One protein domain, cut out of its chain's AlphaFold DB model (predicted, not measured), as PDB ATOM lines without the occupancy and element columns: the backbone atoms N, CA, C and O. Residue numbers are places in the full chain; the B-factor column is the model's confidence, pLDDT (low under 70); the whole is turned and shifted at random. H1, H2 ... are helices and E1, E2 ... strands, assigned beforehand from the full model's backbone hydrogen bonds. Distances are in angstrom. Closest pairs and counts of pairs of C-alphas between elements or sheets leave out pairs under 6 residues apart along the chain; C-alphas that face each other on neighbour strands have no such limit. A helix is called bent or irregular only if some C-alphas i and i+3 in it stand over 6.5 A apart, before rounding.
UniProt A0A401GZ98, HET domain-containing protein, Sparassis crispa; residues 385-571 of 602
ATOM      1  N   ASP A 385      13.809 -18.762  32.831       56.16
ATOM      2  CA  ASP A 385      14.953 -17.974  33.286       56.16
ATOM      3  C   ASP A 385      14.641 -17.259  34.613       56.16
ATOM      4  O   ASP A 385      13.582 -17.455  35.211       56.16
ATOM      5  N   ALA A 386      15.565 -16.420  35.092       39.44
ATOM      6  CA  ALA A 386      15.416 -15.664  36.340       39.44
ATOM      7  C   ALA A 386      14.259 -14.633  36.336       39.44
ATOM      8  O   ALA A 386      14.038 -13.943  37.331       39.44
ATOM      9  N   THR A 387      13.536 -14.481  35.225       42.00
ATOM     10  CA  THR A 387      12.341 -13.638  35.101       42.00
ATOM     11  C   THR A 387      11.036 -14.434  35.031       42.00
ATOM     12  O   THR A 387       9.981 -13.845  35.283       42.00
ATOM     13  N   GLY A 388      11.090 -15.749  34.772       43.75
ATOM     14  CA  GLY A 388       9.943 -16.651  34.888       43.75
ATOM     15  C   GLY A 388       9.894 -17.833  33.922       43.75
ATOM     16  O   GLY A 388      10.792 -18.036  33.108       43.75
ATOM     17  N   LEU A 389       8.786 -18.585  33.981       47.94
ATOM     18  CA  LEU A 389       8.367 -19.483  32.899       47.94
ATOM     19  C   LEU A 389       7.810 -18.657  31.735       47.94
ATOM     20  O   LEU A 389       6.866 -17.894  31.927       47.94
ATOM     21  N   THR A 390       8.315 -18.932  30.534       54.50
ATOM     22  CA  THR A 390       7.657 -18.664  29.253       54.50
ATOM     23  C   THR A 390       7.259 -19.982  28.599       54.50
ATOM     24  O   THR A 390       8.100 -20.855  28.394       54.50
ATOM     25  N   ALA A 391       5.981 -20.125  28.246       52.25
ATOM     26  CA  ALA A 391       5.483 -21.269  27.491       52.25
ATOM     27  C   ALA A 391       4.604 -20.804  26.330       52.25
ATOM     28  O   ALA A 391       3.634 -20.073  26.530       52.25
ATOM     29  N   ARG A 392       4.927 -21.273  25.129       57.84
ATOM     30  CA  ARG A 392       4.136 -21.104  23.912       57.84
ATOM     31  C   ARG A 392       3.301 -22.348  23.649       57.84
ATOM     32  O   ARG A 392       3.621 -23.467  24.055       57.84
ATOM     33  N   GLY A 393       2.204 -22.143  22.943       63.19
ATOM     34  CA  GLY A 393       1.237 -23.183  22.644       63.19
ATOM     35  C   GLY A 393       0.264 -22.749  21.570       63.19
ATOM     36  O   GLY A 393       0.256 -21.589  21.151       63.19
ATOM     37  N   ILE A 394      -0.592 -23.682  21.165       64.44
ATOM     38  CA  ILE A 394      -1.770 -23.347  20.375       64.44
ATOM     39  C   ILE A 394      -2.771 -22.686  21.315       64.44
ATOM     40  O   ILE A 394      -3.089 -23.220  22.381       64.44
ATOM     41  N   MET A 395      -3.299 -21.543  20.896       73.50
ATOM     42  CA  MET A 395      -4.481 -20.955  21.503       73.50
ATOM     43  C   MET A 395      -5.630 -21.046  20.503       73.50
ATOM     44  O   MET A 395      -5.625 -20.337  19.500       73.50
ATOM     45  N   ALA A 396      -6.606 -21.900  20.796       77.06
ATOM     46  CA  ALA A 396      -7.776 -22.138  19.955       77.06
ATOM     47  C   ALA A 396      -9.054 -21.749  20.705       77.06
ATOM     48  O   ALA A 396      -9.126 -21.841  21.934       77.06
ATOM     49  N   LYS A 397     -10.084 -21.300  19.994       84.31
ATOM     50  CA  LYS A 397     -11.385 -20.969  20.583       84.31
ATOM     51  C   LYS A 397     -12.325 -22.162  20.459       84.31
ATOM     52  O   LYS A 397     -12.534 -22.673  19.365       84.31
ATOM     53  N   ILE A 398     -12.978 -22.550  21.551       83.12
ATOM     54  CA  ILE A 398     -14.071 -23.525  21.489       83.12
ATOM     55  C   ILE A 398     -15.287 -22.844  20.846       83.12
ATOM     56  O   ILE A 398     -15.880 -21.925  21.420       83.12
ATOM     57  N   VAL A 399     -15.648 -23.281  19.639       87.94
ATOM     58  CA  VAL A 399     -16.796 -22.759  18.880       87.94
ATOM     59  C   VAL A 399     -18.076 -23.534  19.173       87.94
ATOM     60  O   VAL A 399     -19.137 -22.923  19.280       87.94
ATOM     61  N   LEU A 400     -17.969 -24.848  19.394       87.19
ATOM     62  CA  LEU A 400     -19.090 -25.716  19.746       87.19
ATOM     63  C   LEU A 400     -18.711 -26.654  20.893       87.19
ATOM     64  O   LEU A 400     -17.553 -27.024  21.062       87.19
ATOM     65  N   GLN A 401     -19.712 -27.049  21.670       88.69
ATOM     66  CA  GLN A 401     -19.607 -28.082  22.692       88.69
ATOM     67  C   GLN A 401     -20.935 -28.827  22.750       88.69
ATOM     68  O   GLN A 401     -21.949 -28.172  22.994       88.69
ATOM     69  N   HIS A 402     -20.908 -30.152  22.626       88.44
ATOM     70  CA  HIS A 402     -22.020 -31.014  23.023       88.44
ATOM     71  C   HIS A 402     -21.702 -31.699  24.347       88.44
ATOM     72  O   HIS A 402     -20.604 -32.229  24.515       88.44
ATOM     73  N   VAL A 403     -22.649 -31.711  25.281       90.69
ATOM     74  CA  VAL A 403     -22.533 -32.376  26.583       90.69
ATOM     75  C   VAL A 403     -23.259 -33.712  26.538       90.69
ATOM     76  O   VAL A 403     -24.476 -33.762  26.367       90.69
ATOM     77  N   TRP A 404     -22.510 -34.791  26.745       92.06
ATOM     78  CA  TRP A 404     -23.001 -36.164  26.742       92.06
ATOM     79  C   TRP A 404     -23.155 -36.665  28.180       92.06
ATOM     80  O   TRP A 404     -22.248 -36.493  29.000       92.06
ATOM     81  N   LYS A 405     -24.274 -37.325  28.486       94.19
ATOM     82  CA  LYS A 405     -24.480 -38.077  29.736       94.19
ATOM     83  C   LYS A 405     -25.030 -39.461  29.422       94.19
ATOM     84  O   LYS A 405     -25.908 -39.592  28.574       94.19
ATOM     85  N   LEU A 406     -24.498 -40.474  30.095       95.69
ATOM     86  CA  LEU A 406     -24.846 -41.880  29.926       95.69
ATOM     87  C   LEU A 406     -25.206 -42.452  31.299       95.69
ATOM     88  O   LEU A 406     -24.389 -42.401  32.220       95.69
ATOM     89  N   GLN A 407     -26.401 -43.018  31.431       96.31
ATOM     90  CA  GLN A 407     -26.899 -43.608  32.671       96.31
ATOM     91  C   GLN A 407     -27.632 -44.909  32.357       96.31
ATOM     92  O   GLN A 407     -28.565 -44.921  31.561       96.31
ATOM     93  N   ARG A 408     -27.224 -46.017  32.979       94.50
ATOM     94  CA  ARG A 408     -27.893 -47.313  32.825       94.50
ATOM     95  C   ARG A 408     -28.725 -47.638  34.058       94.50
ATOM     96  O   ARG A 408     -28.219 -47.565  35.175       94.50
ATOM     97  N   ASP A 409     -29.966 -48.050  33.833       94.31
ATOM     98  CA  ASP A 409     -30.899 -48.517  34.856       94.31
ATOM     99  C   ASP A 409     -31.520 -49.875  34.459       94.31
ATOM    100  O   ASP A 409     -30.969 -50.611  33.633       94.31
ATOM    101  N   SER A 410     -32.646 -50.238  35.078       92.44
ATOM    102  CA  SER A 410     -33.413 -51.448  34.756       92.44
ATOM    103  C   SER A 410     -34.230 -51.352  33.459       92.44
ATOM    104  O   SER A 410     -34.625 -52.392  32.934       92.44
ATOM    105  N   GLY A 411     -34.492 -50.145  32.945       92.06
ATOM    106  CA  GLY A 411     -35.216 -49.899  31.697       92.06
ATOM    107  C   GLY A 411     -34.311 -49.871  30.462       92.06
ATOM    108  O   GLY A 411     -34.763 -50.201  29.367       92.06
ATOM    109  N   GLY A 412     -33.030 -49.528  30.619       93.50
ATOM    110  CA  GLY A 412     -32.039 -49.609  29.547       93.50
ATOM    111  C   GLY A 412     -30.848 -48.680  29.751       93.50
ATOM    112  O   GLY A 412     -30.420 -48.427  30.876       93.50
ATOM    113  N   LEU A 413     -30.266 -48.211  28.647       95.94
ATOM    114  CA  LEU A 413     -29.245 -47.165  28.659       95.94
ATOM    115  C   LEU A 413     -29.878 -45.837  28.244       95.94
ATOM    116  O   LEU A 413     -30.260 -45.669  27.092       95.94
ATOM    117  N   HIS A 414     -29.950 -44.883  29.160       96.38
ATOM    118  CA  HIS A 414     -30.327 -43.509  28.859       96.38
ATOM    119  C   HIS A 414     -29.093 -42.741  28.399       96.38
ATOM    120  O   HIS A 414     -28.077 -42.704  29.096       96.38
ATOM    121  N   VAL A 415     -29.191 -42.112  27.233       95.25
ATOM    122  CA  VAL A 415     -28.155 -41.236  26.680       95.25
ATOM    123  C   VAL A 415     -28.772 -39.866  26.453       95.25
ATOM    124  O   VAL A 415     -29.815 -39.766  25.810       95.25
ATOM    125  N   SER A 416     -28.149 -38.807  26.967       93.19
ATOM    126  CA  SER A 416     -28.545 -37.428  26.676       93.19
ATOM    127  C   SER A 416     -27.408 -36.663  26.019       93.19
ATOM    128  O   SER A 416     -26.315 -36.632  26.588       93.19
ATOM    129  N   VAL A 417     -27.682 -35.996  24.901       92.25
ATOM    130  CA  VAL A 417     -26.747 -35.071  24.240       92.25
ATOM    131  C   VAL A 417     -27.405 -33.699  24.185       92.25
ATOM    132  O   VAL A 417     -28.504 -33.579  23.656       92.25
ATOM    133  N   ASP A 418     -26.800 -32.693  24.820       90.69
ATOM    134  CA  ASP A 418     -27.355 -31.330  24.952       90.69
ATOM    135  C   ASP A 418     -28.816 -31.272  25.461       90.69
ATOM    136  O   ASP A 418     -29.590 -30.377  25.131       90.69
ATOM    137  N   GLY A 419     -29.199 -32.237  26.306       88.25
ATOM    138  CA  GLY A 419     -30.560 -32.369  26.844       88.25
ATOM    139  C   GLY A 419     -31.541 -33.135  25.944       88.25
ATOM    140  O   GLY A 419     -32.675 -33.367  26.352       88.25
ATOM    141  N   VAL A 420     -31.125 -33.595  24.761       89.81
ATOM    142  CA  VAL A 420     -31.897 -34.535  23.938       89.81
ATOM    143  C   VAL A 420     -31.693 -35.949  24.480       89.81
ATOM    144  O   VAL A 420     -30.637 -36.551  24.282       89.81
ATOM    145  N   HIS A 421     -32.697 -36.475  25.182       92.62
ATOM    146  CA  HIS A 421     -32.671 -37.810  25.787       92.62
ATOM    147  C   HIS A 421     -33.125 -38.905  24.805       92.62
ATOM    148  O   HIS A 421     -34.143 -38.764  24.128       92.62
ATOM    149  N   LYS A 422     -32.407 -40.033  24.783       91.88
ATOM    150  CA  LYS A 422     -32.769 -41.275  24.084       91.88
ATOM    151  C   LYS A 422     -32.618 -42.471  25.026       91.88
ATOM    152  O   LYS A 422     -31.605 -42.589  25.715       91.88
ATOM    153  N   LEU A 423     -33.587 -43.387  25.001       94.81
ATOM    154  CA  LEU A 423     -33.432 -44.727  25.567       94.81
ATOM    155  C   LEU A 423     -32.833 -45.641  24.493       94.81
ATOM    156  O   LEU A 423     -33.448 -45.875  23.455       94.81
ATOM    157  N   VAL A 424     -31.623 -46.131  24.736       93.12
ATOM    158  CA  VAL A 424     -30.856 -46.961  23.807       93.12
ATOM    159  C   VAL A 424     -31.047 -48.434  24.154       93.12
ATOM    160  O   VAL A 424     -30.487 -48.957  25.122       93.12
ATOM    161  N   THR A 425     -31.833 -49.109  23.321       83.88
ATOM    162  CA  THR A 425     -31.957 -50.567  23.278       83.88
ATOM    163  C   THR A 425     -31.098 -51.091  22.132       83.88
ATOM    164  O   THR A 425     -31.538 -51.084  20.984       83.88
ATOM    165  N   SER A 426     -29.869 -51.512  22.428       77.38
ATOM    166  CA  SER A 426     -29.035 -52.190  21.433       77.38
ATOM    167  C   SER A 426     -29.364 -53.686  21.413       77.38
ATOM    168  O   SER A 426     -29.531 -54.313  22.461       77.38
ATOM    169  N   ASP A 427     -29.517 -54.225  20.210       78.00
ATOM    170  CA  ASP A 427     -29.955 -55.586  19.891       78.00
ATOM    171  C   ASP A 427     -28.789 -56.564  19.680       78.00
ATOM    172  O   ASP A 427     -28.979 -57.779  19.771       78.00
ATOM    173  N   TRP A 428     -27.578 -56.059  19.421       81.62
ATOM    174  CA  TRP A 428     -26.433 -56.904  19.106       81.62
ATOM    175  C   TRP A 428     -25.720 -57.420  20.371       81.62
ATOM    176  O   TRP A 428     -25.351 -56.641  21.262       81.62
ATOM    177  N   PRO A 429     -25.519 -58.749  20.486       69.62
ATOM    178  CA  PRO A 429     -24.996 -59.358  21.698       69.62
ATOM    179  C   PRO A 429     -23.496 -59.094  21.840       69.62
ATOM    180  O   PRO A 429     -22.683 -59.583  21.059       69.62
ATOM    181  N   MET A 430     -23.116 -58.385  22.900       76.69
ATOM    182  CA  MET A 430     -21.727 -58.358  23.354       76.69
ATOM    183  C   MET A 430     -21.403 -59.575  24.227       76.69
ATOM    184  O   MET A 430     -22.209 -59.991  25.061       76.69
ATOM    185  N   HIS A 431     -20.188 -60.105  24.066       81.75
ATOM    186  CA  HIS A 431     -19.655 -61.215  24.856       81.75
ATOM    187  C   HIS A 431     -19.719 -60.931  26.371       81.75
ATOM    188  O   HIS A 431     -19.549 -59.792  26.809       81.75
ATOM    189  N   ASP A 432     -19.849 -61.972  27.204       84.75
ATOM    190  CA  ASP A 432     -19.953 -61.845  28.672       84.75
ATOM    191  C   ASP A 432     -18.793 -61.084  29.354       84.75
ATOM    192  O   ASP A 432     -18.931 -60.624  30.490       84.75
ATOM    193  N   VAL A 433     -17.667 -60.857  28.666       81.12
ATOM    194  CA  VAL A 433     -16.581 -59.990  29.156       81.12
ATOM    195  C   VAL A 433     -17.080 -58.562  29.417       81.12
ATOM    196  O   VAL A 433     -16.685 -57.962  30.417       81.12
ATOM    197  N   PHE A 434     -18.051 -58.064  28.646       84.50
ATOM    198  CA  PHE A 434     -18.699 -56.765  28.879       84.50
ATOM    199  C   PHE A 434     -19.633 -56.734  30.096       84.50
ATOM    200  O   PHE A 434     -20.098 -55.668  30.496       84.50
ATOM    201  N   ARG A 435     -19.890 -57.885  30.726       85.69
ATOM    202  CA  ARG A 435     -20.583 -57.991  32.019       85.69
ATOM    203  C   ARG A 435     -19.603 -58.143  33.185       85.69
ATOM    204  O   ARG A 435     -19.931 -57.717  34.289       85.69
ATOM    205  N   SER A 436     -18.402 -58.674  32.933       85.19
ATOM    206  CA  SER A 436     -17.413 -59.067  33.952       85.19
ATOM    207  C   SER A 436     -16.930 -57.955  34.892       85.19
ATOM    208  O   SER A 436     -16.516 -58.246  36.013       85.19
ATOM    209  N   SER A 437     -16.933 -56.690  34.458       90.75
ATOM    210  CA  SER A 437     -16.388 -55.576  35.246       90.75
ATOM    211  C   SER A 437     -16.944 -54.214  34.822       90.75
ATOM    212  O   SER A 437     -17.324 -54.010  33.668       90.75
ATOM    213  N   ARG A 438     -16.951 -53.254  35.759       89.56
ATOM    214  CA  ARG A 438     -17.481 -51.894  35.556       89.56
ATOM    215  C   ARG A 438     -16.831 -51.124  34.387       89.56
ATOM    216  O   ARG A 438     -17.589 -50.484  33.661       89.56
ATOM    217  N   PRO A 439     -15.504 -51.191  34.132       88.25
ATOM    218  CA  PRO A 439     -14.903 -50.524  32.971       88.25
ATOM    219  C   PRO A 439     -15.415 -51.087  31.640       88.25
ATOM    220  O   PRO A 439     -15.737 -50.328  30.732       88.25
ATOM    221  N   HIS A 440     -15.572 -52.412  31.523       91.62
ATOM    222  CA  HIS A 440     -16.092 -53.017  30.292       91.62
ATOM    223  C   HIS A 440     -17.590 -52.726  30.111       91.62
ATOM    224  O   HIS A 440     -18.026 -52.450  28.997       91.62
ATOM    225  N   GLN A 441     -18.376 -52.694  31.194       92.75
ATOM    226  CA  GLN A 441     -19.770 -52.231  31.142       92.75
ATOM    227  C   GLN A 441     -19.863 -50.779  30.639       92.75
ATOM    228  O   GLN A 441     -20.724 -50.481  29.816       92.75
ATOM    229  N   LEU A 442     -18.948 -49.901  31.074       92.00
ATOM    230  CA  LEU A 442     -18.847 -48.521  30.592       92.00
ATOM    231  C   LEU A 442     -18.438 -48.448  29.111       92.00
ATOM    232  O   LEU A 442     -19.031 -47.665  28.379       92.00
ATOM    233  N   LEU A 443     -17.496 -49.278  28.646       92.69
ATOM    234  CA  LEU A 443     -17.135 -49.352  27.223       92.69
ATOM    235  C   LEU A 443     -18.318 -49.781  26.347       92.69
ATOM    236  O   LEU A 443     -18.598 -49.124  25.349       92.69
ATOM    237  N   ARG A 444     -19.048 -50.835  26.733       93.81
ATOM    238  CA  ARG A 444     -20.287 -51.242  26.046       93.81
ATOM    239  C   ARG A 444     -21.272 -50.079  25.966       93.81
ATOM    240  O   ARG A 444     -21.812 -49.797  24.903       93.81
ATOM    241  N   ASP A 445     -21.507 -49.414  27.094       94.56
ATOM    242  CA  ASP A 445     -22.497 -48.342  27.183       94.56
ATOM    243  C   ASP A 445     -22.073 -47.114  26.360       94.56
ATOM    244  O   ASP A 445     -22.910 -46.483  25.723       94.56
ATOM    245  N   PHE A 446     -20.772 -46.831  26.288       93.94
ATOM    246  CA  PHE A 446     -20.197 -45.808  25.416       93.94
ATOM    247  C   PHE A 446     -20.368 -46.144  23.927       93.94
ATOM    248  O   PHE A 446     -20.825 -45.299  23.164       93.94
ATOM    249  N   LEU A 447     -20.079 -47.382  23.515       94.12
ATOM    250  CA  LEU A 447     -20.243 -47.827  22.125       94.12
ATOM    251  C   LEU A 447     -21.715 -47.780  21.682       94.12
ATOM    252  O   LEU A 447     -22.017 -47.225  20.629       94.12
ATOM    253  N   TYR A 448     -22.644 -48.252  22.521       94.00
ATOM    254  CA  TYR A 448     -24.084 -48.130  22.258       94.00
ATOM    255  C   TYR A 448     -24.559 -46.667  22.197       94.00
ATOM    256  O   TYR A 448     -25.443 -46.337  21.406       94.00
ATOM    257  N   ALA A 449     -23.983 -45.772  23.007       93.62
ATOM    258  CA  ALA A 449     -24.296 -44.347  22.945       93.62
ATOM    259  C   ALA A 449     -23.823 -43.694  21.638       93.62
ATOM    260  O   ALA A 449     -24.530 -42.841  21.112       93.62
ATOM    261  N   LEU A 450     -22.674 -44.110  21.097       92.81
ATOM    262  CA  LEU A 450     -22.206 -43.658  19.787       92.81
ATOM    263  C   LEU A 450     -23.111 -44.205  18.663       92.81
ATOM    264  O   LEU A 450     -23.577 -43.413  17.849       92.81
ATOM    265  N   GLU A 451     -23.439 -45.509  18.664       92.31
ATOM    266  CA  GLU A 451     -24.356 -46.148  17.687       92.31
ATOM    267  C   GLU A 451     -25.693 -45.391  17.582       92.31
ATOM    268  O   GLU A 451     -26.148 -45.041  16.494       92.31
ATOM    269  N   ALA A 452     -26.310 -45.061  18.722       90.44
ATOM    270  CA  ALA A 452     -27.608 -44.382  18.775       90.44
ATOM    271  C   ALA A 452     -27.616 -42.943  18.208       90.44
ATOM    272  O   ALA A 452     -28.681 -42.309  18.121       90.44
ATOM    273  N   PHE A 453     -26.445 -42.410  17.851       86.75
ATOM    274  CA  PHE A 453     -26.228 -41.095  17.252       86.75
ATOM    275  C   PHE A 453     -25.439 -41.178  15.923       86.75
ATOM    276  O   PHE A 453     -24.909 -40.162  15.490       86.75
ATOM    277  N   ASP A 454     -25.380 -42.342  15.260       84.06
ATOM    278  CA  ASP A 454     -24.714 -42.535  13.947       84.06
ATOM    279  C   ASP A 454     -25.642 -42.370  12.726       84.06
ATOM    280  O   ASP A 454     -25.174 -42.195  11.606       84.06
ATOM    281  N   ASP A 455     -26.959 -42.482  12.938       67.94
ATOM    282  CA  ASP A 455     -27.930 -42.833  11.879       67.94
ATOM    283  C   ASP A 455     -29.138 -41.870  11.782       67.94
ATOM    284  O   ASP A 455     -30.082 -42.106  11.031       67.94
ATOM    285  N   ARG A 456     -29.215 -40.800  12.594       58.22
ATOM    286  CA  ARG A 456     -30.496 -40.072  12.777       58.22
ATOM    287  C   ARG A 456     -30.422 -38.554  12.825       58.22
ATOM    288  O   ARG A 456     -30.529 -37.966  13.899       58.22
ATOM    289  N   GLY A 457     -30.432 -37.949  11.635       63.94
ATOM    290  CA  GLY A 457     -31.103 -36.672  11.329       63.94
ATOM    291  C   GLY A 457     -30.497 -35.391  11.907       63.94
ATOM    292  O   GLY A 457     -30.822 -34.309  11.426       63.94
ATOM    293  N   ASP A 458     -29.613 -35.513  12.888       73.56
ATOM    294  CA  ASP A 458     -28.709 -34.474  13.357       73.56
ATOM    295  C   ASP A 458     -27.325 -34.740  12.732       73.56
ATOM    296  O   ASP A 458     -26.547 -35.532  13.278       73.56
ATOM    297  N   PRO A 459     -27.021 -34.141  11.562       79.19
ATOM    298  CA  PRO A 459     -25.759 -34.377  10.859       79.19
ATOM    299  C   PRO A 459     -24.554 -33.815  11.622       79.19
ATOM    300  O   PRO A 459     -23.415 -34.147  11.305       79.19
ATOM    301  N   GLU A 460     -24.785 -32.952  12.613       77.88
ATOM    302  CA  GLU A 460     -23.739 -32.407  13.462       77.88
ATOM    303  C   GLU A 460     -23.360 -33.450  14.528       77.88
ATOM    304  O   GLU A 460     -22.209 -33.891  14.567       77.88
ATOM    305  N   ALA A 461     -24.333 -33.962  15.292       73.50
ATOM    306  CA  ALA A 461     -24.104 -35.031  16.271       73.50
ATOM    307  C   ALA A 461     -23.545 -36.330  15.651       73.50
ATOM    308  O   ALA A 461     -22.721 -36.993  16.288       73.50
ATOM    309  N   GLU A 462     -23.935 -36.664  14.414       81.31
ATOM    310  CA  GLU A 462     -23.373 -37.783  13.642       81.31
ATOM    311  C   GLU A 462     -21.869 -37.607  13.370       81.31
ATOM    312  O   GLU A 462     -21.073 -38.523  13.575       81.31
ATOM    313  N   VAL A 463     -21.438 -36.416  12.949       82.00
ATOM    314  CA  VAL A 463     -20.012 -36.150  12.703       82.00
ATOM    315  C   VAL A 463     -19.200 -36.279  13.994       82.00
ATOM    316  O   VAL A 463     -18.093 -36.824  13.960       82.00
ATOM    317  N   TYR A 464     -19.744 -35.860  15.143       82.06
ATOM    318  CA  TYR A 464     -19.076 -36.029  16.439       82.06
ATOM    319  C   TYR A 464     -19.027 -37.482  16.912       82.06
ATOM    320  O   TYR A 464     -17.973 -37.908  17.390       82.06
ATOM    321  N   SER A 465     -20.108 -38.257  16.775       84.75
ATOM    322  CA  SER A 465     -20.119 -39.673  17.167       84.75
ATOM    323  C   SER A 465     -19.128 -40.483  16.318       84.75
ATOM    324  O   SER A 465     -18.274 -41.180  16.873       84.75
ATOM    325  N   ARG A 466     -19.131 -40.279  14.992       86.12
ATOM    326  CA  ARG A 466     -18.174 -40.869  14.040       86.12
ATOM    327  C   ARG A 466     -16.726 -40.436  14.285       86.12
ATOM    328  O   ARG A 466     -15.819 -41.249  14.109       86.12
ATOM    329  N   ALA A 467     -16.476 -39.184  14.677       80.69
ATOM    330  CA  ALA A 467     -15.130 -38.709  15.021       80.69
ATOM    331  C   ALA A 467     -14.620 -39.342  16.325       80.69
ATOM    332  O   ALA A 467     -13.508 -39.864  16.365       80.69
ATOM    333  N   VAL A 468     -15.447 -39.367  17.378       82.38
ATOM    334  CA  VAL A 468     -15.114 -40.031  18.650       82.38
ATOM    335  C   VAL A 468     -14.895 -41.532  18.454       82.38
ATOM    336  O   VAL A 468     -13.979 -42.087  19.054       82.38
ATOM    337  N   TYR A 469     -15.671 -42.188  17.589       88.81
ATOM    338  CA  TYR A 469     -15.453 -43.595  17.266       88.81
ATOM    339  C   TYR A 469     -14.148 -43.837  16.500       88.81
ATOM    340  O   TYR A 469     -13.421 -44.775  16.824       88.81
ATOM    341  N   ALA A 470     -13.787 -42.968  15.549       82.75
ATOM    342  CA  ALA A 470     -12.504 -43.064  14.853       82.75
ATOM    343  C   ALA A 470     -11.310 -42.983  15.830       82.75
ATOM    344  O   ALA A 470     -10.352 -43.746  15.692       82.75
ATOM    345  N   TYR A 471     -11.414 -42.168  16.888       77.19
ATOM    346  CA  TYR A 471     -10.447 -42.137  17.995       77.19
ATOM    347  C   TYR A 471     -10.386 -43.419  18.854       77.19
ATOM    348  O   TYR A 471      -9.435 -43.571  19.614       77.19
ATOM    349  N   LEU A 472     -11.358 -44.337  18.776       82.69
ATOM    350  CA  LEU A 472     -11.270 -45.660  19.423       82.69
ATOM    351  C   LEU A 472     -10.612 -46.719  18.526       82.69
ATOM    352  O   LEU A 472     -10.142 -47.748  19.025       82.69
ATOM    353  N   LEU A 473     -10.645 -46.506  17.209       79.56
ATOM    354  CA  LEU A 473     -10.156 -47.458  16.214       79.56
ATOM    355  C   LEU A 473      -8.670 -47.289  15.921       79.56
ATOM    356  O   LEU A 473      -7.959 -48.296  15.864       79.56
ATOM    357  N   GLU A 474      -8.246 -46.040  15.728       73.56
ATOM    358  CA  GLU A 474      -6.919 -45.683  15.234       73.56
ATOM    359  C   GLU A 474      -5.792 -46.237  16.130       73.56
ATOM    360  O   GLU A 474      -5.967 -46.499  17.325       73.56
ATOM    361  N   GLU A 475      -4.626 -46.469  15.535       57.41
ATOM    362  CA  GLU A 475      -3.412 -46.897  16.239       57.41
ATOM    363  C   GLU A 475      -2.233 -45.950  15.955       57.41
ATOM    364  O   GLU A 475      -1.340 -45.831  16.798       57.41
ATOM    365  N   ASP A 476      -2.264 -45.208  14.836       54.00
ATOM    366  CA  ASP A 476      -1.321 -44.135  14.509       54.00
ATOM    367  C   ASP A 476      -2.011 -42.758  14.490       54.00
ATOM    368  O   ASP A 476      -2.487 -42.251  13.475       54.00
ATOM    369  N   TYR A 477      -2.005 -42.110  15.651       57.47
ATOM    370  CA  TYR A 477      -2.605 -40.795  15.863       57.47
ATOM    371  C   TYR A 477      -1.620 -39.630  15.650       57.47
ATOM    372  O   TYR A 477      -1.785 -38.555  16.237       57.47
ATOM    373  N   ASN A 478      -0.578 -39.800  14.824       45.72
ATOM    374  CA  ASN A 478       0.209 -38.647  14.354       45.72
ATOM    375  C   ASN A 478      -0.658 -37.660  13.536       45.72
ATOM    376  O   ASN A 478      -0.269 -36.509  13.334       45.72
ATOM    377  N   TYR A 479      -1.849 -38.093  13.112       56.03
ATOM    378  CA  TYR A 479      -2.882 -37.286  12.474       56.03
ATOM    379  C   TYR A 479      -4.184 -37.360  13.275       56.03
ATOM    380  O   TYR A 479      -4.504 -38.387  13.873       56.03
ATOM    381  N   GLN A 480      -4.968 -36.281  13.259       59.16
ATOM    382  CA  GLN A 480      -6.355 -36.343  13.710       59.16
ATOM    383  C   GLN A 480      -7.140 -37.240  12.738       59.16
ATOM    384  O   GLN A 480      -7.183 -36.917  11.545       59.16
ATOM    385  N   PRO A 481      -7.751 -38.345  13.202       66.88
ATOM    386  CA  PRO A 481      -8.557 -39.180  12.332       66.88
ATOM    387  C   PRO A 481      -9.780 -38.386  11.864       66.88
ATOM    388  O   PRO A 481     -10.427 -37.678  12.639       66.88
ATOM    389  N   GLY A 482     -10.102 -38.502  10.575       72.88
ATOM    390  CA  GLY A 482     -11.378 -38.010  10.064       72.88
ATOM    391  C   GLY A 482     -12.548 -38.820  10.643       72.88
ATOM    392  O   GLY A 482     -12.335 -39.941  11.112       72.88
ATOM    393  N   PRO A 483     -13.791 -38.308  10.576       81.56
ATOM    394  CA  PRO A 483     -14.972 -39.060  10.994       81.56
ATOM    395  C   PRO A 483     -15.032 -40.438  10.322       81.56
ATOM    396  O   PRO A 483     -14.817 -40.548   9.109       81.56
ATOM    397  N   PHE A 484     -15.322 -41.479  11.108       85.38
ATOM    398  CA  PHE A 484     -15.400 -42.856  10.626       85.38
ATOM    399  C   PHE A 484     -16.400 -43.004   9.468       85.38
ATOM    400  O   PHE A 484     -17.547 -42.558   9.552       85.38
ATOM    401  N   ARG A 485     -15.968 -43.667   8.389       87.12
ATOM    402  CA  ARG A 485     -16.766 -43.893   7.175       87.12
ATOM    403  C   ARG A 485     -17.160 -45.363   7.066       87.12
ATOM    404  O   ARG A 485     -16.286 -46.215   6.934       87.12
ATOM    405  N   GLY A 486     -18.462 -45.628   7.034       88.75
ATOM    406  CA  GLY A 486     -19.034 -46.970   6.920       88.75
ATOM    407  C   GLY A 486     -20.116 -47.218   7.968       88.75
ATOM    408  O   GLY A 486     -20.446 -46.319   8.745       88.75
ATOM    409  N   ASP A 487     -20.641 -48.441   7.987       90.19
ATOM    410  CA  ASP A 487     -21.548 -48.906   9.037       90.19
ATOM    411  C   ASP A 487     -20.767 -49.032  10.355       90.19
ATOM    412  O   ASP A 487     -19.876 -49.878  10.510       90.19
ATOM    413  N   MET A 488     -21.062 -48.135  11.297       91.25
ATOM    414  CA  MET A 488     -20.375 -48.106  12.581       91.25
ATOM    415  C   MET A 488     -20.762 -49.299  13.461       91.25
ATOM    416  O   MET A 488     -19.916 -49.811  14.192       91.25
ATOM    417  N   LYS A 489     -22.000 -49.795  13.358       91.56
ATOM    418  CA  LYS A 489     -22.499 -50.938  14.127       91.56
ATOM    419  C   LYS A 489     -21.822 -52.232  13.689       91.56
ATOM    420  O   LYS A 489     -21.330 -52.976  14.537       91.56
ATOM    421  N   GLU A 490     -21.740 -52.486  12.385       91.44
ATOM    422  CA  GLU A 490     -21.043 -53.659  11.852       91.44
ATOM    423  C   GLU A 490     -19.563 -53.636  12.259       91.44
ATOM    424  O   GLU A 490     -19.033 -54.628  12.767       91.44
ATOM    425  N   ASN A 491     -18.902 -52.480  12.138       92.50
ATOM    426  CA  ASN A 491     -17.506 -52.345  12.538       92.50
ATOM    427  C   ASN A 491     -17.298 -52.494  14.060       92.50
ATOM    428  O   ASN A 491     -16.310 -53.102  14.485       92.50
ATOM    429  N   MET A 492     -18.234 -52.011  14.884       93.12
ATOM    430  CA  MET A 492     -18.225 -52.228  16.332       93.12
ATOM    431  C   MET A 492     -18.385 -53.710  16.685       93.12
ATOM    432  O   MET A 492     -17.668 -54.198  17.556       93.12
ATOM    433  N   ILE A 493     -19.257 -54.451  15.997       91.00
ATOM    434  CA  ILE A 493     -19.401 -55.905  16.175       91.00
ATOM    435  C   ILE A 493     -18.093 -56.620  15.806       91.00
ATOM    436  O   ILE A 493     -17.616 -57.457  16.571       91.00
ATOM    437  N   GLN A 494     -17.472 -56.263  14.680       90.69
ATOM    438  CA  GLN A 494     -16.215 -56.875  14.232       90.69
ATOM    439  C   GLN A 494     -15.037 -56.569  15.181       90.69
ATOM    440  O   GLN A 494     -14.254 -57.462  15.502       90.69
ATOM    441  N   THR A 495     -14.929 -55.329  15.671       89.12
ATOM    442  CA  THR A 495     -13.801 -54.860  16.501       89.12
ATOM    443  C   THR A 495     -13.976 -55.188  17.989       89.12
ATOM    444  O   THR A 495     -13.015 -55.540  18.682       89.12
ATOM    445  N   PHE A 496     -15.203 -55.083  18.505       89.88
ATOM    446  CA  PHE A 496     -15.527 -55.209  19.930       89.88
ATOM    447  C   PHE A 496     -16.352 -56.464  20.283       89.88
ATOM    448  O   PHE A 496     -16.537 -56.746  21.463       89.88
ATOM    449  N   GLY A 497     -16.802 -57.271  19.318       87.19
ATOM    450  CA  GLY A 497     -17.597 -58.480  19.591       87.19
ATOM    451  C   GLY A 497     -16.822 -59.637  20.242       87.19
ATOM    452  O   GLY A 497     -17.396 -60.391  21.028       87.19
ATOM    453  N   MET A 498     -15.517 -59.764  19.968       87.44
ATOM    454  CA  MET A 498     -14.665 -60.856  20.470       87.44
ATOM    455  C   MET A 498     -13.653 -60.359  21.512       87.44
ATOM    456  O   MET A 498     -12.940 -59.405  21.209       87.44
ATOM    457  N   PRO A 499     -13.525 -60.988  22.700       86.44
ATOM    458  CA  PRO A 499     -12.606 -60.549  23.748       86.44
ATOM    459  C   PRO A 499     -11.173 -60.348  23.252       86.44
ATOM    460  O   PRO A 499     -10.534 -61.288  22.777       86.44
ATOM    461  N   SER A 500     -10.643 -59.135  23.405       87.44
ATOM    462  CA  SER A 500      -9.264 -58.818  23.026       87.44
ATOM    463  C   SER A 500      -8.582 -57.933  24.072       87.44
ATOM    464  O   SER A 500      -9.261 -57.196  24.792       87.44
ATOM    465  N   PRO A 501      -7.235 -57.953  24.166       82.19
ATOM    466  CA  PRO A 501      -6.512 -57.034  25.037       82.19
ATOM    467  C   PRO A 501      -6.888 -55.570  24.771       82.19
ATOM    468  O   PRO A 501      -7.179 -54.861  25.730       82.19
ATOM    469  N   LYS A 502      -6.995 -55.145  23.499       79.38
ATOM    470  CA  LYS A 502      -7.331 -53.760  23.107       79.38
ATOM    471  C   LYS A 502      -8.585 -53.253  23.829       79.38
ATOM    472  O   LYS A 502      -8.561 -52.157  24.383       79.38
ATOM    473  N   GLN A 503      -9.628 -54.081  23.940       85.06
ATOM    474  CA  GLN A 503     -10.873 -53.733  24.641       85.06
ATOM    475  C   GLN A 503     -10.652 -53.357  26.101       85.06
ATOM    476  O   GLN A 503     -11.208 -52.365  26.560       85.06
ATOM    477  N   ARG A 504      -9.824 -54.118  26.825       81.50
ATOM    478  CA  ARG A 504      -9.541 -53.850  28.235       81.50
ATOM    479  C   ARG A 504      -8.878 -52.489  28.417       81.50
ATOM    480  O   ARG A 504      -9.263 -51.750  29.310       81.50
ATOM    481  N   HIS A 505      -7.924 -52.140  27.557       78.38
ATOM    482  CA  HIS A 505      -7.226 -50.860  27.662       78.38
ATOM    483  C   HIS A 505      -8.124 -49.676  27.277       78.38
ATOM    484  O   HIS A 505      -8.077 -48.652  27.952       78.38
ATOM    485  N   VAL A 506      -9.002 -49.821  26.275       80.12
ATOM    486  CA  VAL A 506     -10.026 -48.802  25.964       80.12
ATOM    487  C   VAL A 506     -11.049 -48.683  27.109       80.12
ATOM    488  O   VAL A 506     -11.429 -47.580  27.495       80.12
ATOM    489  N   ALA A 507     -11.461 -49.800  27.712       82.94
ATOM    490  CA  ALA A 507     -12.367 -49.821  28.861       82.94
ATOM    491  C   ALA A 507     -11.762 -49.149  30.103       82.94
ATOM    492  O   ALA A 507     -12.417 -48.327  30.744       82.94
ATOM    493  N   ASP A 508     -10.504 -49.464  30.423       78.44
ATOM    494  CA  ASP A 508      -9.779 -48.871  31.547       78.44
ATOM    495  C   ASP A 508      -9.536 -47.364  31.321       78.44
ATOM    496  O   ASP A 508      -9.667 -46.577  32.265       78.44
ATOM    497  N   ALA A 509      -9.296 -46.939  30.074       73.75
ATOM    498  CA  ALA A 509      -9.170 -45.535  29.685       73.75
ATOM    499  C   ALA A 509     -10.439 -44.716  29.953       73.75
ATOM    500  O   ALA A 509     -10.359 -43.622  30.513       73.75
ATOM    501  N   LEU A 510     -11.619 -45.252  29.609       80.62
ATOM    502  CA  LEU A 510     -12.911 -44.569  29.759       80.62
ATOM    503  C   LEU A 510     -13.291 -44.254  31.219       80.62
ATOM    504  O   LEU A 510     -14.213 -43.473  31.453       80.62
ATOM    505  N   ASN A 511     -12.567 -44.750  32.227       79.44
ATOM    506  CA  ASN A 511     -12.826 -44.388  33.628       79.44
ATOM    507  C   ASN A 511     -12.764 -42.867  33.899       79.44
ATOM    508  O   ASN A 511     -13.385 -42.402  34.855       79.44
ATOM    509  N   PHE A 512     -12.091 -42.071  33.057       74.75
ATOM    510  CA  PHE A 512     -12.055 -40.603  33.177       74.75
ATOM    511  C   PHE A 512     -13.415 -39.904  32.937       74.75
ATOM    512  O   PHE A 512     -13.645 -38.815  33.475       74.75
ATOM    513  N   ILE A 513     -14.347 -40.508  32.183       81.62
ATOM    514  CA  ILE A 513     -15.721 -39.980  31.999       81.62
ATOM    515  C   ILE A 513     -16.695 -40.479  33.063       81.62
ATOM    516  O   ILE A 513     -17.814 -39.982  33.153       81.62
ATOM    517  N   GLN A 514     -16.288 -41.432  33.903       86.62
ATOM    518  CA  GLN A 514     -17.152 -41.985  34.938       86.62
ATOM    519  C   GLN A 514     -17.507 -40.928  35.997       86.62
ATOM    520  O   GLN A 514     -16.660 -40.147  36.443       86.62
ATOM    521  N   ARG A 515     -18.771 -40.930  36.413       88.75
ATOM    522  CA  ARG A 515     -19.348 -40.133  37.502       88.75
ATOM    523  C   ARG A 515     -20.130 -41.065  38.431       88.75
ATOM    524  O   ARG A 515     -20.206 -42.271  38.190       88.75
ATOM    525  N   ASP A 516     -20.694 -40.527  39.503       86.44
ATOM    526  CA  ASP A 516     -21.414 -41.356  40.473       86.44
ATOM    527  C   ASP A 516     -22.790 -41.799  39.936       86.44
ATOM    528  O   ASP A 516     -23.177 -42.947  40.132       86.44
ATOM    529  N   GLU A 517     -23.446 -40.953  39.134       88.50
ATOM    530  CA  GLU A 517     -24.730 -41.239  38.463       88.50
ATOM    531  C   GLU A 517     -24.590 -41.927  37.084       88.50
ATOM    532  O   GLU A 517     -25.588 -42.168  36.410       88.50
ATOM    533  N   GLY A 518     -23.369 -42.257  36.638       91.31
ATOM    534  CA  GLY A 518     -23.133 -42.872  35.324       91.31
ATOM    535  C   GLY A 518     -21.815 -42.434  34.683       91.31
ATOM    536  O   GLY A 518     -20.743 -42.614  35.262       91.31
ATOM    537  N   ALA A 519     -21.880 -41.852  33.488       91.69
ATOM    538  CA  ALA A 519     -20.752 -41.191  32.837       91.69
ATOM    539  C   ALA A 519     -21.174 -39.861  32.201       91.69
ATOM    540  O   ALA A 519     -22.306 -39.716  31.744       91.69
ATOM    541  N   ALA A 520     -20.264 -38.888  32.169       91.38
ATOM    542  CA  ALA A 520     -20.495 -37.587  31.552       91.38
ATOM    543  C   ALA A 520     -19.216 -37.035  30.911       91.38
ATOM    544  O   ALA A 520     -18.135 -37.105  31.501       91.38
ATOM    545  N   PHE A 521     -19.359 -36.465  29.717       89.00
ATOM    546  CA  PHE A 521     -18.268 -35.875  28.944       89.00
ATOM    547  C   PHE A 521     -18.772 -34.763  28.024       89.00
ATOM    548  O   PHE A 521     -19.955 -34.419  28.007       89.00
ATOM    549  N   SER A 522     -17.872 -34.166  27.255       87.00
ATOM    550  CA  SER A 522     -18.221 -33.265  26.166       87.00
ATOM    551  C   SER A 522     -17.394 -33.548  24.922       87.00
ATOM    552  O   SER A 522     -16.225 -33.911  25.025       87.00
ATOM    553  N   THR A 523     -17.985 -33.339  23.752       85.62
ATOM    554  CA  THR A 523     -17.245 -33.186  22.496       85.62
ATOM    555  C   THR A 523     -17.172 -31.701  22.181       85.62
ATOM    556  O   THR A 523     -18.213 -31.049  22.104       85.62
ATOM    557  N   VAL A 524     -15.966 -31.145  22.044       82.69
ATOM    558  CA  VAL A 524     -15.765 -29.732  21.675       82.69
ATOM    559  C   VAL A 524     -15.195 -29.616  20.270       82.69
ATOM    560  O   VAL A 524     -14.327 -30.398  19.893       82.69
ATOM    561  N   LEU A 525     -15.669 -28.618  19.527       82.81
ATOM    562  CA  LEU A 525     -15.087 -28.181  18.263       82.81
ATOM    563  C   LEU A 525     -14.269 -26.918  18.506       82.81
ATOM    564  O   LEU A 525     -14.760 -25.961  19.118       82.81
ATOM    565  N   LEU A 526     -13.041 -26.911  18.003       81.75
ATOM    566  CA  LEU A 526     -12.173 -25.740  17.965       81.75
ATOM    567  C   LEU A 526     -12.411 -24.930  16.683       81.75
ATOM    568  O   LEU A 526     -12.845 -25.472  15.669       81.75
ATOM    569  N   ASP A 527     -12.102 -23.636  16.701       81.56
ATOM    570  CA  ASP A 527     -12.186 -22.744  15.534       81.56
ATOM    571  C   ASP A 527     -11.280 -23.159  14.362       81.56
ATOM    572  O   ASP A 527     -11.581 -22.841  13.212       81.56
ATOM    573  N   GLU A 528     -10.226 -23.929  14.633       75.81
ATOM    574  CA  GLU A 528      -9.382 -24.602  13.632       75.81
ATOM    575  C   GLU A 528      -9.985 -25.901  13.044       75.81
ATOM    576  O   GLU A 528      -9.389 -26.509  12.158       75.81
ATOM    577  N   GLY A 529     -11.172 -26.329  13.494       74.62
ATOM    578  CA  GLY A 529     -11.891 -27.515  13.000       74.62
ATOM    579  C   GLY A 529     -11.615 -28.817  13.765       74.62
ATOM    580  O   GLY A 529     -12.280 -29.824  13.526       74.62
ATOM    581  N   THR A 530     -10.673 -28.801  14.708       73.50
ATOM    582  CA  THR A 530     -10.319 -29.947  15.557       73.50
ATOM    583  C   THR A 530     -11.470 -30.325  16.500       73.50
ATOM    584  O   THR A 530     -11.955 -29.489  17.262       73.50
ATOM    585  N   VAL A 531     -11.862 -31.604  16.512       74.56
ATOM    586  CA  VAL A 531     -12.785 -32.187  17.503       74.56
ATOM    587  C   VAL A 531     -12.010 -32.829  18.656       74.56
ATOM    588  O   VAL A 531     -11.128 -33.650  18.412       74.56
ATOM    589  N   LEU A 532     -12.370 -32.520  19.905       75.00
ATOM    590  CA  LEU A 532     -11.776 -33.126  21.104       75.00
ATOM    591  C   LEU A 532     -12.834 -33.789  21.996       75.00
ATOM    592  O   LEU A 532     -13.901 -33.219  22.235       75.00
ATOM    593  N   LEU A 533     -12.494 -34.948  22.568       76.44
ATOM    594  CA  LEU A 533     -13.243 -35.576  23.657       76.44
ATOM    595  C   LEU A 533     -12.708 -35.066  25.005       76.44
ATOM    596  O   LEU A 533     -11.547 -35.290  25.343       76.44
ATOM    597  N   VAL A 534     -13.550 -34.378  25.776       77.81
ATOM    598  CA  VAL A 534     -13.167 -33.681  27.013       77.81
ATOM    599  C   VAL A 534     -14.003 -34.176  28.190       77.81
ATOM    600  O   VAL A 534     -15.224 -34.285  28.114       77.81
ATOM    601  N   SER A 535     -13.349 -34.433  29.320       76.75
ATOM    602  CA  SER A 535     -13.992 -34.740  30.599       76.75
ATOM    603  C   SER A 535     -13.440 -33.778  31.637       76.75
ATOM    604  O   SER A 535     -12.274 -33.877  32.015       76.75
ATOM    605  N   GLY A 536     -14.254 -32.815  32.063       67.25
ATOM    606  CA  GLY A 536     -13.761 -31.682  32.836       67.25
ATOM    607  C   GLY A 536     -14.761 -31.107  33.828       67.25
ATOM    608  O   GLY A 536     -15.887 -31.572  33.989       67.25
ATOM    609  N   ASN A 537     -14.276 -30.072  34.499       56.94
ATOM    610  CA  ASN A 537     -14.890 -29.315  35.586       56.94
ATOM    611  C   ASN A 537     -15.612 -28.037  35.134       56.94
ATOM    612  O   ASN A 537     -16.108 -27.289  35.979       56.94
ATOM    613  N   VAL A 538     -15.625 -27.779  33.826       60.06
ATOM    614  CA  VAL A 538     -16.264 -26.627  33.194       60.06
ATOM    615  C   VAL A 538     -17.466 -27.141  32.410       60.06
ATOM    616  O   VAL A 538     -17.311 -27.841  31.414       60.06
ATOM    617  N   GLU A 539     -18.673 -26.827  32.882       67.31
ATOM    618  CA  GLU A 539     -19.916 -27.305  32.256       67.31
ATOM    619  C   GLU A 539     -20.165 -26.659  30.888       67.31
ATOM    620  O   GLU A 539     -20.681 -27.312  29.986       67.31
ATOM    621  N   ASN A 540     -19.757 -25.398  30.717       80.81
ATOM    622  CA  ASN A 540     -19.873 -24.664  29.465       80.81
ATOM    623  C   ASN A 540     -18.544 -23.980  29.123       80.81
ATOM    624  O   ASN A 540     -18.133 -23.029  29.786       80.81
ATOM    625  N   MET A 541     -17.889 -24.483  28.083       79.44
ATOM    626  CA  MET A 541     -16.650 -23.966  27.507       79.44
ATOM    627  C   MET A 541     -16.897 -23.206  26.192       79.44
ATOM    628  O   MET A 541     -15.941 -22.763  25.558       79.44
ATOM    629  N   ARG A 542     -18.155 -23.057  25.740       83.19
ATOM    630  CA  ARG A 542     -18.474 -22.367  24.479       83.19
ATOM    631  C   ARG A 542     -17.977 -20.923  24.527       83.19
ATOM    632  O   ARG A 542     -18.293 -20.172  25.445       83.19
ATOM    633  N   ASN A 543     -17.258 -20.521  23.485       83.31
ATOM    634  CA  ASN A 543     -16.516 -19.267  23.345       83.31
ATOM    635  C   ASN A 543     -15.257 -19.096  24.200       83.31
ATOM    636  O   ASN A 543     -14.520 -18.146  23.929       83.31
ATOM    637  N   SER A 544     -14.974 -19.975  25.161       80.56
ATOM    638  CA  SER A 544     -13.716 -19.919  25.900       80.56
ATOM    639  C   SER A 544     -12.538 -20.228  24.979       80.56
ATOM    640  O   SER A 544     -12.647 -21.011  24.030       80.56
ATOM    641  N   ARG A 545     -11.388 -19.620  25.268       78.44
ATOM    642  CA  ARG A 545     -10.128 -20.003  24.633       78.44
ATOM    643  C   ARG A 545      -9.505 -21.139  25.419       78.44
ATOM    644  O   ARG A 545      -9.439 -21.070  26.642       78.44
ATOM    645  N   ILE A 546      -9.023 -22.152  24.719       72.12
ATOM    646  CA  ILE A 546      -8.090 -23.110  25.288       72.12
ATOM    647  C   ILE A 546      -6.669 -22.728  24.902       72.12
ATOM    648  O   ILE A 546      -6.404 -22.370  23.757       72.12
ATOM    649  N   PHE A 547      -5.758 -22.834  25.859       66.62
ATOM    650  CA  PHE A 547      -4.324 -22.835  25.629       66.62
ATOM    651  C   PHE A 547      -3.797 -24.256  25.818       66.62
ATOM    652  O   PHE A 547      -3.943 -24.848  26.891       66.62
ATOM    653  N   GLN A 548      -3.201 -24.804  24.765       62.03
ATOM    654  CA  GLN A 548      -2.509 -26.085  24.779       62.03
ATOM    655  C   GLN A 548      -1.013 -25.823  24.536       62.03
ATOM    656  O   GLN A 548      -0.638 -25.538  23.394       62.03
ATOM    657  N   PRO A 549      -0.150 -25.884  25.570       54.22
ATOM    658  CA  PRO A 549       1.291 -25.681  25.403       54.22
ATOM    659  C   PRO A 549       1.880 -26.708  24.423       54.22
ATOM    660  O   PRO A 549       1.463 -27.868  24.426       54.22
ATOM    661  N   HIS A 550       2.862 -26.311  23.603       49.28
ATOM    662  CA  HIS A 550       3.445 -27.187  22.568       49.28
ATOM    663  C   HIS A 550       4.044 -28.479  23.148       49.28
ATOM    664  O   HIS A 550       3.864 -29.559  22.583       49.28
ATOM    665  N   VAL A 551       4.610 -28.382  24.352       41.53
ATOM    666  CA  VAL A 551       5.140 -29.491  25.163       41.53
ATOM    667  C   VAL A 551       4.070 -30.500  25.612       41.53
ATOM    668  O   VAL A 551       4.409 -31.558  26.131       41.53
ATOM    669  N   VAL A 552       2.779 -30.236  25.373       39.94
ATOM    670  CA  VAL A 552       1.684 -31.189  25.611       39.94
ATOM    671  C   VAL A 552       0.841 -31.408  24.352       39.94
ATOM    672  O   VAL A 552      -0.392 -31.362  24.366       39.94
ATOM    673  N   ARG A 553       1.511 -31.748  23.248       43.22
ATOM    674  CA  ARG A 553       0.953 -32.726  22.310       43.22
ATOM    675  C   ARG A 553       1.519 -34.106  22.641       43.22
ATOM    676  O   ARG A 553       2.643 -34.395  22.241       43.22
ATOM    677  N   PRO A 554       0.751 -34.996  23.291       36.72
ATOM    678  CA  PRO A 554       0.993 -36.412  23.098       36.72
ATOM    679  C   PRO A 554       1.008 -36.698  21.600       36.72
ATOM    680  O   PRO A 554       0.212 -36.121  20.851       36.72
ATOM    681  N   LYS A 555       1.821 -37.671  21.181       35.84
ATOM    682  CA  LYS A 555       1.351 -38.574  20.131       35.84
ATOM    683  C   LYS A 555       0.017 -39.100  20.631       35.84
ATOM    684  O   LYS A 555      -0.014 -39.840  21.616       35.84
ATOM    685  N   LEU A 556      -1.061 -38.545  20.080       39.88
ATOM    686  CA  LEU A 556      -2.393 -38.634  20.663       39.88
ATOM    687  C   LEU A 556      -2.699 -40.115  20.942       39.88
ATOM    688  O   LEU A 556      -2.385 -40.971  20.134       39.88
ATOM    689  N   PHE A 557      -3.205 -40.454  22.125       43.50
ATOM    690  CA  PHE A 557      -3.683 -41.814  22.426       43.50
ATOM    691  C   PHE A 557      -2.738 -43.003  22.116       43.50
ATOM    692  O   PHE A 557      -3.223 -44.123  21.942       43.50
ATOM    693  N   SER A 558      -1.408 -42.829  22.094       33.25
ATOM    694  CA  SER A 558      -0.489 -43.975  22.017       33.25
ATOM    695  C   SER A 558      -0.808 -44.958  23.145       33.25
ATOM    696  O   SER A 558      -0.864 -44.527  24.297       33.25
ATOM    697  N   TYR A 559      -1.013 -46.241  22.822       32.09
ATOM    698  CA  TYR A 559      -1.506 -47.251  23.763       32.09
ATOM    699  C   TYR A 559      -0.754 -47.168  25.106       32.09
ATOM    700  O   TYR A 559       0.468 -47.324  25.129       32.09
ATOM    701  N   PRO A 560      -1.458 -46.880  26.212       36.44
ATOM    702  CA  PRO A 560      -2.887 -46.978  26.414       36.44
ATOM    703  C   PRO A 560      -3.557 -45.636  26.142       36.44
ATOM    704  O   PRO A 560      -2.988 -44.560  26.323       36.44
ATOM    705  N   LEU A 561      -4.841 -45.694  25.825       34.78
ATOM    706  CA  LEU A 561      -5.645 -44.489  25.818       34.78
ATOM    707  C   LEU A 561      -5.600 -43.840  27.216       34.78
ATOM    708  O   LEU A 561      -6.079 -44.397  28.200       34.78
ATOM    709  N   VAL A 562      -5.063 -42.627  27.291       38.50
ATOM    710  CA  VAL A 562      -5.403 -41.665  28.337       38.50
ATOM    711  C   VAL A 562      -6.026 -40.491  27.607       38.50
ATOM    712  O   VAL A 562      -5.332 -39.691  26.980       38.50
ATOM    713  N   ILE A 563      -7.359 -40.435  27.609       39.19
ATOM    714  CA  ILE A 563      -8.095 -39.398  26.886       39.19
ATOM    715  C   ILE A 563      -8.149 -38.129  27.731       39.19
ATOM    716  O   ILE A 563      -9.153 -37.801  28.352       39.19
ATOM    717  N   THR A 564      -7.035 -37.412  27.783       43.03
ATOM    718  CA  THR A 564      -6.939 -36.158  28.529       43.03
ATOM    719  C   THR A 564      -6.234 -35.120  27.678       43.03
ATOM    720  O   THR A 564      -5.006 -35.098  27.587       43.03
ATOM    721  N   VAL A 565      -7.020 -34.252  27.040       44.97
ATOM    722  CA  VAL A 565      -6.458 -33.069  26.392       44.97
ATOM    723  C   VAL A 565      -6.174 -32.044  27.480       44.97
ATOM    724  O   VAL A 565      -7.087 -31.473  28.076       44.97
ATOM    725  N   ASN A 566      -4.888 -31.853  27.754       49.78
ATOM    726  CA  ASN A 566      -4.372 -30.901  28.729       49.78
ATOM    727  C   ASN A 566      -4.474 -29.470  28.180       49.78
ATOM    728  O   ASN A 566      -3.482 -28.837  27.822       49.78
ATOM    729  N   SER A 567      -5.706 -28.971  28.116       52.34
ATOM    730  CA  SER A 567      -6.074 -27.667  27.569       52.34
ATOM    731  C   SER A 567      -6.518 -26.720  28.681       52.34
ATOM    732  O   SER A 567      -7.602 -26.874  29.246       52.34
ATOM    733  N   MET A 568      -5.696 -25.719  28.996       60.19
ATOM    734  CA  MET A 568      -6.048 -24.686  29.972       60.19
ATOM    735  C   MET A 568      -7.161 -23.809  29.400       60.19
ATOM    736  O   MET A 568      -6.950 -23.120  28.406       60.19
ATOM    737  N   VAL A 569      -8.340 -23.812  30.021       59.56
ATOM    738  CA  VAL A 569      -9.411 -22.873  29.670       59.56
ATOM    739  C   VAL A 569      -9.015 -21.497  30.203       59.56
ATOM    740  O   VAL A 569      -8.983 -21.286  31.413       59.56
ATOM    741  N   LEU A 570      -8.681 -20.576  29.302       64.50
ATOM    742  CA  LEU A 570      -8.390 -19.190  29.637       64.50
ATOM    743  C   LEU A 570      -9.706 -18.440  29.855       64.50
ATOM    744  O   LEU A 570     -10.595 -18.470  28.998       64.50
ATOM    745  N   ASP A 571      -9.812 -17.734  30.981       62.00
ATOM    746  CA  ASP A 571     -10.911 -16.800  31.209       62.00
ATOM    747  C   ASP A 571     -10.930 -15.724  30.116       62.00
ATOM    748  O   ASP A 571      -9.893 -15.210  29.702       62.00
TER     749      ASP A 571
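AT A GLANCE: This is residues 385 to 571 of the 602 residues of the protein "HET domain-containing protein" of Sparassis crispa (UniProt A0A401GZ98). A strongly twisted antiparallel sheet is built along one long bent strand, E2, and two helices, H2 and H3, cover one face of it, with H1, H4 and H5 gathered round H2. E3 and E4 lie side by side along the last residues of E2, with E3 beside residues 403 to 408, E5 and E6 lie on the other side of E2, E7 and E8 pair at its opposite end, with E7 beside residues 393 to 397, and a tail, residues 385 to 390, sticks out and adds to the length. The printed part has 187 residues, with eight named strands and five named helices in the order E1 E2 E3 E4 H1 H2 H3 H4 H5 E5 E6 E7 E8, and its class is mixed, helices and strands. The whole is compact, with a radius of gyration of the C-alphas of 17.1 A, yet elongated in outline, spanning 60 by 34 by 33 A.

IN THESE COORDINATES: Find C-alpha 388 at (9.943, -16.651, 34.888), where E1, residues 388 to 391, begins. After one residue comes E2, residues 393 to 408, 39.2 A long; it bends by 77 degrees at residue 397 and ends at C-alpha 408, (-27.893, -47.313, 32.825). Next come E3, residues 413 to 417, and E4, residues 420 to 424. The helices follow: H1, residues 433 to 436; H2, residues 438 to 451, 20.0 A; H3, residues 459 to 473, 21.1 A; H4, residues 488 to 496, 11.3 A; and H5, residues 501 to 513, 20.6 A. H5 is irregular, but only just: C-alphas 509 and 512 are 6.7 A apart. Then read E5, residues 518 to 526, 26.7 A; E6, residues 531 to 534; E7, residues 545 to 549; and E8, residues 568 to 570, which ends at C-alpha 570, (-8.390, -19.190, 29.637).

HOW THE PARTS SIT: Start at E2, which has three neighbours in the branched sheet. On one side lie E3, beside residues 403 to 408, and E7, beside residues 393 to 397; on the other side lies E5, beside residues 397 to 407. Look for N 405 and O 416 at 2.9 A between E2 and E3, N 402 and O 523 at 2.9 A between E2 and E5, and N 396 and O 546 at 3.0 A between E2 and E7. E2, E3 and E4 form a meander, each strand the antiparallel neighbour of the one before; N 422 and O 415 are 2.8 A apart. The hairpin E5 and E6 has N 524 and O 532 at 2.9 A, and the hairpin E7 and E8 has N 547 and O 568 at 2.8 A. H2 and H3 are on the same face of the sheet, each at a height of 9.0 A. H2, the hub, touches H5 about perpendicular at 85 degrees, the C-alphas of Pro 439 and Ala 507 being closest at 4.9 A. H2 and H3 form a helical hairpin, running opposite ways at a steep tilt of 41 degrees, with the C-alphas of Leu 450 and Ser 465 closest at 5.2 A. H2 and H4 only just touch, with 3 pairs of C-alphas within 8 A, the closest being Glu 451 and Lys 489 at 6.3 A. H1 and H2 touch only at the corner, at C-alphas 434 and 440, 4.8 A apart. H5 only grazes the sheet, with residues 510 to 513. In H2, H3 and H4 every O i to N i+4 pair is within hydrogen-bond range; in H5 6 of 9 are, and H1 is too short for such a pair.

THE WHOLE: The two C-alphas farthest apart, those of Ala 386 and Asp 427, are 62.6 A from each other. The printed part has no cut. The links H3 to H4 and E7 to E8 are long, at 14 and 18 residues. Mean pLDDT of the printed part is 76.6; look for values under 70 at residues 385 to 394, 429, 455 to 457, 475 to 481, 536 to 539 and 547 to 571.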